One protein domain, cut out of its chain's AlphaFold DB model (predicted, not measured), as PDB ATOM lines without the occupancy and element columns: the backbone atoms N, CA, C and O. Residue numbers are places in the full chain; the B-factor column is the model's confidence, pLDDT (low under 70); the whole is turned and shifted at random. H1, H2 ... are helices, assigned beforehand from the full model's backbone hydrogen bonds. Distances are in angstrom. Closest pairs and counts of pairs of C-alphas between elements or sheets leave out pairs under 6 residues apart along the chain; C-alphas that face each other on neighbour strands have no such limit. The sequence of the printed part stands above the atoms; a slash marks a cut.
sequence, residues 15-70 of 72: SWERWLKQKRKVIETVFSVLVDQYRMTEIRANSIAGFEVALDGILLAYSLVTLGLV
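What this domain is: This is residues 15 to 70 of the 72 residues of an uncharacterized protein of Anoxybacillus voinovskiensis (UniProt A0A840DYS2). Two long helices, H1 and H3, make the arms of an open V, with the short helix H2 at its closed end. H2 folds back on residues 50 to 54 of H3, while two stretches stick out: residues 15 to 30, which belong to H1, and residues 59 to 70, of which 59 to 68 belong to H3. The printed part has 56 residues, with three named helices in the order H1, H2, H3 and no named strand; its class is all helix. It is loose, with a radius of gyration of the C-alphas of 13.5 A, and elongated, spanning 41 by 26 by 17 A.

How they stand to each other: H1, residues 15 to 37, is close to but not clearly touching H2, residues 40 to 46; their closest C-alphas, those of Val 35 and Thr 41, are 6.3 A apart. These two helices run the same way at a steep tilt of 62 degrees. H2 and H3, residues 48 to 68, touch and form a helical hairpin, running opposite ways at a shallow tilt of 27 degrees. Their closest C-alphas, those of Arg 44 and Phe 51, are 5.1 A apart, and H3 touches H2 with residues 50 to 54 alone. H1 and H3 are near each other, with no pair of C-alphas within 8 A but 5 pairs within 10 A. In H1, H2 and H3 every backbone O i to N i+4 pair is within hydrogen-bond range.

Where its parts are: H1 begins with C-alpha 15 at (149.435, 113.697, 172.286) and measures 32.8 A from first to last C-alpha. H2 has seven residues, from Met 40 to Asn 46, with C-alpha 40 at (158.285, 140.981, 155.300). H3 measures 30.0 A and ends with C-alpha 68 at (143.971, 142.481, 176.812).

The domain as a whole: The two C-alphas farthest apart, those of Ser 15 and Asn 46, are 41.0 A apart. The printed part has no cut, and the links H1 to H2 and H2 to H3 are tight. The mean pLDDT of the printed part is 77.4, with residue 38 and residues 67 to 70 under 70.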
ATOM      1  N   SER A  15     150.213 112.472 172.091       76.12
ATOM      2  CA  SER A  15     149.435 113.697 172.286       76.12
ATOM      3  C   SER A  15     150.293 114.969 172.314       76.12
ATOM      4  O   SER A  15     149.895 115.953 171.694       76.12
ATOM      5  N   TRP A  16     151.473 114.957 172.943       77.38
ATOM      6  CA  TRP A  16     152.425 116.074 172.922       77.38
ATOM      7  C   TRP A  16     152.931 116.360 171.509       77.38
ATOM      8  O   TRP A  16     152.931 117.508 171.077       77.38
ATOM      9  N   GLU A  17     153.281 115.328 170.739       82.25
ATOM     10  CA  GLU A  17     153.736 115.496 169.350       82.25
ATOM     11  C   GLU A  17     152.640 116.077 168.445       82.25
ATOM     12  O   GLU A  17     152.908 116.933 167.598       82.25
ATOM     13  N   ARG A  18     151.385 115.645 168.635       84.75
ATOM     14  CA  ARG A  18     150.222 116.198 167.918       84.75
ATOM     15  C   ARG A  18     149.955 117.647 168.305       84.75
ATOM     16  O   ARG A  18     149.734 118.468 167.417       84.75
ATOM     17  N   TRP A  19     150.029 117.965 169.596       82.88
ATOM     18  CA  TRP A  19     149.894 119.332 170.096       82.88
ATOM     19  C   TRP A  19     150.994 120.239 169.537       82.88
ATOM     20  O   TRP A  19     150.702 121.320 169.028       82.88
ATOM     21  N   LEU A  20     152.245 119.770 169.517       83.12
ATOM     22  CA  LEU A  20     153.373 120.514 168.960       83.12
ATOM     23  C   LEU A  20     153.209 120.748 167.453       83.12
ATOM     24  O   LEU A  20     153.474 121.846 166.967       83.12
ATOM     25  N   LYS A  21     152.730 119.742 166.706       86.25
ATOM     26  CA  LYS A  21     152.401 119.887 165.278       86.25
ATOM     27  C   LYS A  21     151.286 120.902 165.047       86.25
ATOM     28  O   LYS A  21     151.399 121.715 164.135       86.25
ATOM     29  N   GLN A  22     150.230 120.879 165.859       83.38
ATOM     30  CA  GLN A  22     149.150 121.864 165.767       83.38
ATOM     31  C   GLN A  22     149.659 123.273 166.071       83.38
ATOM     32  O   GLN A  22     149.401 124.188 165.295       83.38
ATOM     33  N   LYS A  23     150.442 123.444 167.142       80.00
ATOM     34  CA  LYS A  23     151.054 124.731 167.492       80.00
ATOM     35  C   LYS A  23     151.977 125.240 166.389       80.00
ATOM     36  O   LYS A  23     151.862 126.400 166.009       80.00
ATOM     37  N   ARG A  24     152.816 124.374 165.814       84.62
ATOM     38  CA  ARG A  24     153.674 124.726 164.674       84.62
ATOM     39  C   ARG A  24     152.853 125.195 163.478       84.62
ATOM     40  O   ARG A  24     153.152 126.244 162.932       84.62
ATOM     41  N   LYS A  25     151.788 124.473 163.124       83.62
ATOM     42  CA  LYS A  25     150.941 124.825 161.979       83.62
ATOM     43  C   LYS A  25     150.221 126.163 162.169       83.62
ATOM     44  O   LYS A  25     150.074 126.916 161.211       83.62
ATOM     45  N   VAL A  26     149.803 126.471 163.397       78.94
ATOM     46  CA  VAL A  26     149.239 127.784 163.744       78.94
ATOM     47  C   VAL A  26     150.296 128.875 163.588       78.94
ATOM     48  O   VAL A  26     150.023 129.873 162.931       78.94
ATOM     49  N   ILE A  27     151.504 128.663 164.123       76.75
ATOM     50  CA  ILE A  27     152.617 129.612 163.980       76.75
ATOM     51  C   ILE A  27     152.955 129.825 162.502       76.75
ATOM     52  O   ILE A  27     153.039 130.967 162.079       76.75
ATOM     53  N   GLU A  28     153.077 128.762 161.704       81.00
ATOM     54  CA  GLU A  28     153.322 128.856 160.257       81.00
ATOM     55  C   GLU A  28     152.215 129.631 159.540       81.00
ATOM     56  O   GLU A  28     152.513 130.493 158.726       81.00
ATOM     57  N   THR A  29     150.946 129.378 159.869       83.12
ATOM     58  CA  THR A  29     149.814 130.074 159.237       83.12
ATOM     59  C   THR A  29     149.833 131.565 159.559       83.12
ATOM     60  O   THR A  29     149.716 132.392 158.659       83.12
ATOM     61  N   VAL A  30     150.019 131.912 160.834       77.19
ATOM     62  CA  VAL A  30     150.126 133.308 161.273       77.19
ATOM     63  C   VAL A  30     151.333 133.966 160.610       77.19
ATOM     64  O   VAL A  30     151.209 135.050 160.055       77.19
ATOM     65  N   PHE A  31     152.480 133.289 160.585       73.06
ATOM     66  CA  PHE A  31     153.693 133.812 159.971       73.06
ATOM     67  C   PHE A  31     153.540 134.015 158.461       73.06
ATOM     68  O   PHE A  31     153.960 135.045 157.953       73.06
ATOM     69  N   SER A  32     152.891 133.097 157.740       78.06
ATOM     70  CA  SER A  32     152.597 133.267 156.313       78.06
ATOM     71  C   SER A  32     151.705 134.475 156.047       78.06
ATOM     72  O   SER A  32     152.013 135.251 155.148       78.06
ATOM     73  N   VAL A  33     150.647 134.674 156.840       79.69
ATOM     74  CA  VAL A  33     149.775 135.854 156.715       79.69
ATOM     75  C   VAL A  33     150.559 137.135 156.985       79.69
ATOM     76  O   VAL A  33     150.427 138.100 156.243       79.69
ATOM     77  N   LEU A  34     151.415 137.143 158.004       72.69
ATOM     78  CA  LEU A  34     152.240 138.304 158.331       72.69
ATOM     79  C   LEU A  34     153.283 138.602 157.248       72.69
ATOM     80  O   LEU A  34     153.463 139.758 156.872       72.69
ATOM     81  N   VAL A  35     153.943 137.572 156.718       72.75
ATOM     82  CA  VAL A  35     154.917 137.705 155.629       72.75
ATOM     83  C   VAL A  35     154.265 138.279 154.375       72.75
ATOM     84  O   VAL A  35     154.850 139.164 153.749       72.75
ATOM     85  N   ASP A  36     153.061 137.809 154.052       77.56
ATOM     86  CA  ASP A  36     152.282 138.250 152.897       77.56
ATOM     87  C   ASP A  36     151.741 139.680 153.079       77.56
ATOM     88  O   ASP A  36     152.016 140.560 152.265       77.56
ATOM     89  N   GLN A  37     151.069 139.963 154.202       71.06
ATOM     90  CA  GLN A  37     150.443 141.266 154.456       71.06
ATOM     91  C   GLN A  37     151.450 142.400 154.685       71.06
ATOM     92  O   GLN A  37     151.191 143.532 154.280       71.06
ATOM     93  N   TYR A  38     152.593 142.124 155.322       68.62
ATOM     94  CA  TYR A  38     153.589 143.149 155.664       68.62
ATOM     95  C   TYR A  38     154.787 143.180 154.707       68.62
ATOM     96  O   TYR A  38     155.769 143.866 154.991       68.62
ATOM     97  N   ARG A  39     154.738 142.439 153.584       70.81
ATOM     98  CA  ARG A  39     155.861 142.288 152.632       70.81
ATOM     99  C   ARG A  39     157.179 141.997 153.361       70.81
ATOM    100  O   ARG A  39     158.237 142.519 153.007       70.81
ATOM    101  N   MET A  40     157.133 141.175 154.411       71.88
ATOM    102  CA  MET A  40     158.285 140.981 155.300       71.88
ATOM    103  C   MET A  40     159.491 140.399 154.573       71.88
ATOM    104  O   MET A  40     160.630 140.658 154.950       71.88
ATOM    105  N   THR A  41     159.248 139.617 153.525       70.25
ATOM    106  CA  THR A  41     160.274 139.086 152.624       70.25
ATOM    107  C   THR A  41     161.058 140.199 151.938       70.25
ATOM    108  O   THR A  41     162.266 140.070 151.764       70.25
ATOM    109  N   GLU A  42     160.398 141.303 151.602       72.00
ATOM    110  CA  GLU A  42     161.007 142.475 150.979       72.00
ATOM    111  C   GLU A  42     161.793 143.302 151.999       72.00
ATOM    112  O   GLU A  42     162.924 143.701 151.733       72.00
ATOM    113  N   ILE A  43     161.256 143.452 153.216       70.81
ATOM    114  CA  ILE A  43     161.969 144.078 154.337       70.81
ATOM    115  C   ILE A  43     163.229 143.273 154.677       70.81
ATOM    116  O   ILE A  43     164.307 143.849 154.749       70.81
ATOM    117  N   ARG A  44     163.127 141.943 154.808       71.31
ATOM    118  CA  ARG A  44     164.263 141.043 155.077       71.31
ATOM    119  C   ARG A  44     165.320 141.096 153.978       71.31
ATOM    120  O   ARG A  44     166.505 141.026 154.288       71.31
ATOM    121  N   ALA A  45     164.898 141.181 152.717       74.88
ATOM    122  CA  ALA A  45     165.814 141.292 151.586       74.88
ATOM    123  C   ALA A  45     166.601 142.611 151.608       74.88
ATOM    124  O   ALA A  45     167.741 142.641 151.155       74.88
ATOM    125  N   ASN A  46     166.011 143.674 152.161       78.31
ATOM    126  CA  ASN A  46     166.614 145.001 152.205       78.31
ATOM    127  C   ASN A  46     167.377 145.276 153.519       78.31
ATOM    128  O   ASN A  46     168.366 146.003 153.523       78.31
ATOM    129  N   SER A  47     166.929 144.712 154.648       77.88
ATOM    130  CA  SER A  47     167.542 144.866 155.971       77.88
ATOM    131  C   SER A  47     167.061 143.795 156.961       77.88
ATOM    132  O   SER A  47     165.886 143.740 157.327       77.88
ATOM    133  N   ILE A  48     167.995 142.985 157.473       79.50
ATOM    134  CA  ILE A  48     167.719 141.993 158.530       79.50
ATOM    135  C   ILE A  48     167.245 142.683 159.819       79.50
ATOM    136  O   ILE A  48     166.273 142.236 160.418       79.50
ATOM    137  N   ALA A  49     167.856 143.811 160.192       82.00
ATOM    138  CA  ALA A  49     167.459 144.568 161.380       82.00
ATOM    139  C   ALA A  49     166.036 145.145 161.252       82.00
ATOM    140  O   ALA A  49     165.260 145.113 162.202       82.00
ATOM    141  N   GLY A  50     165.655 145.626 160.060       80.56
ATOM    142  CA  GLY A  50     164.290 146.104 159.805       80.56
ATOM    143  C   GLY A  50     163.244 144.990 159.905       80.56
ATOM    144  O   GLY A  50     162.127 145.220 160.363       80.56
ATOM    145  N   PHE A  51     163.623 143.770 159.526       80.00
ATOM    146  CA  PHE A  51     162.781 142.589 159.671       80.00
ATOM    147  C   PHE A  51     162.616 142.169 161.138       80.00
ATOM    148  O   PHE A  51     161.495 141.886 161.555       80.00
ATOM    149  N   GLU A  52     163.691 142.184 161.934       82.25
ATOM    150  CA  GLU A  52     163.618 141.906 163.377       82.25
ATOM    151  C   GLU A  52     162.720 142.911 164.109       82.25
ATOM    152  O   GLU A  52     161.841 142.501 164.862       82.25
ATOM    153  N   VAL A  53     162.862 144.211 163.826       85.62
ATOM    154  CA  VAL A  53     162.024 145.264 164.431       85.62
ATOM    155  C   VAL A  53     160.548 145.108 164.047       85.62
ATOM    156  O   VAL A  53     159.669 145.258 164.896       85.62
ATOM    157  N   ALA A  54     160.253 144.779 162.785       83.19
ATOM    158  CA  ALA A  54     158.880 144.542 162.341       83.19
ATOM    159  C   ALA A  54     158.259 143.315 163.031       83.19
ATOM    160  O   ALA A  54     157.095 143.361 163.438       83.19
ATOM    161  N   LEU A  55     159.032 142.237 163.200       82.94
ATOM    162  CA  LEU A  55     158.592 141.053 163.938       82.94
ATOM    163  C   LEU A  55     158.342 141.352 165.415       82.94
ATOM    164  O   LEU A  55     157.315 140.917 165.933       82.94
ATOM    165  N   ASP A  56     159.233 142.097 166.069       84.38
ATOM    166  CA  ASP A  56     159.088 142.472 167.479       84.38
ATOM    167  C   ASP A  56     157.817 143.306 167.702       84.38
ATOM    168  O   ASP A  56     157.006 142.996 168.575       84.38
ATOM    169  N   GLY A  57     157.547 144.272 166.815       84.19
ATOM    170  CA  GLY A  57     156.319 145.070 166.847       84.19
ATOM    171  C   GLY A  57     155.042 144.240 166.670       84.19
ATOM    172  O   GLY A  57     154.039 144.485 167.344       84.19
ATOM    173  N   ILE A  58     155.068 143.222 165.808       82.06
ATOM    174  CA  ILE A  58     153.920 142.328 165.608       82.06
ATOM    175  C   ILE A  58     153.735 141.382 166.792       82.06
ATOM    176  O   ILE A  58     152.600 141.163 167.222       82.06
ATOM    177  N   LEU A  59     154.824 140.848 167.352       81.62
ATOM    178  CA  LEU A  59     154.768 140.039 168.569       81.62
ATOM    179  C   LEU A  59     154.210 140.847 169.741       81.62
ATOM    180  O   LEU A  59     153.397 140.328 170.510       81.62
ATOM    181  N   LEU A  60     154.612 142.113 169.860       83.62
ATOM    182  CA  LEU A  60     154.119 143.035 170.872       83.62
ATOM    183  C   LEU A  60     152.620 143.295 170.694       83.62
ATOM    184  O   LEU A  60     151.862 143.137 171.648       83.62
ATOM    185  N   ALA A  61     152.169 143.618 169.479       81.94
ATOM    186  CA  ALA A  61     150.750 143.827 169.187       81.94
ATOM    187  C   ALA A  61     149.915 142.568 169.465       81.94
ATOM    188  O   ALA A  61     148.868 142.648 170.106       81.94
ATOM    189  N   TYR A  62     150.398 141.391 169.053       78.44
ATOM    190  CA  TYR A  62     149.755 140.112 169.351       78.44
ATOM    191  C   TYR A  62     149.685 139.855 170.860       78.44
ATOM    192  O   TYR A  62     148.643 139.441 171.367       78.44
ATOM    193  N   SER A  63     150.767 140.135 171.589       79.62
ATOM    194  CA  SER A  63     150.815 139.983 173.046       79.62
ATOM    195  C   SER A  63     149.841 140.930 173.731       79.62
ATOM    196  O   SER A  63     149.097 140.481 174.587       79.62
ATOM    197  N   LEU A  64     149.765 142.197 173.318       81.12
ATOM    198  CA  LEU A  64     148.804 143.170 173.846       81.12
ATOM    199  C   LEU A  64     147.356 142.759 173.571       81.12
ATOM    200  O   LEU A  64     146.526 142.833 174.470       81.12
ATOM    201  N   VAL A  65     147.053 142.283 172.362       74.44
ATOM    202  CA  VAL A  65     145.715 141.782 172.017       74.44
ATOM    203  C   VAL A  65     145.372 140.549 172.845       74.44
ATOM    204  O   VAL A  65     144.265 140.462 173.356       74.44
ATOM    205  N   THR A  66     146.310 139.616 173.013       72.38
ATOM    206  CA  THR A  66     146.083 138.375 173.769       72.38
ATOM    207  C   THR A  66     145.988 138.635 175.274       72.38
ATOM    208  O   THR A  66     145.146 138.040 175.937       72.38
ATOM    209  N   LEU A  67     146.818 139.534 175.807       69.69
ATOM    210  CA  LEU A  67     146.841 139.933 177.215       69.69
ATOM    211  C   LEU A  67     145.608 140.779 177.564       69.69
ATOM    212  O   LEU A  67     144.968 140.519 178.575       69.69
ATOM    213  N   GLY A  68     145.207 141.703 176.685       62.62
ATOM    214  CA  GLY A  68     143.971 142.481 176.812       62.62
ATOM    215  C   GLY A  68     142.693 141.662 176.581       62.62
ATOM    216  O   GLY A  68     141.632 142.037 177.073       62.62
ATOM    217  N   LEU A  69     142.775 140.518 175.888       55.00
ATOM    218  CA  LEU A  69     141.695 139.519 175.847       55.00
ATOM    219  C   LEU A  69     141.615 138.669 177.126       55.00
ATOM    220  O   LEU A  69     140.592 138.029 177.351       55.00
ATOM    221  N   VAL A  70     142.688 138.623 177.920       51.78
ATOM    222  CA  VAL A  70     142.824 137.797 179.135       51.78
ATOM    223  C   VAL A  70     142.313 138.502 180.399       51.78
ATOM    224  O   VAL A  70     142.211 137.876 181.449       51.78
TER     225      VAL A  70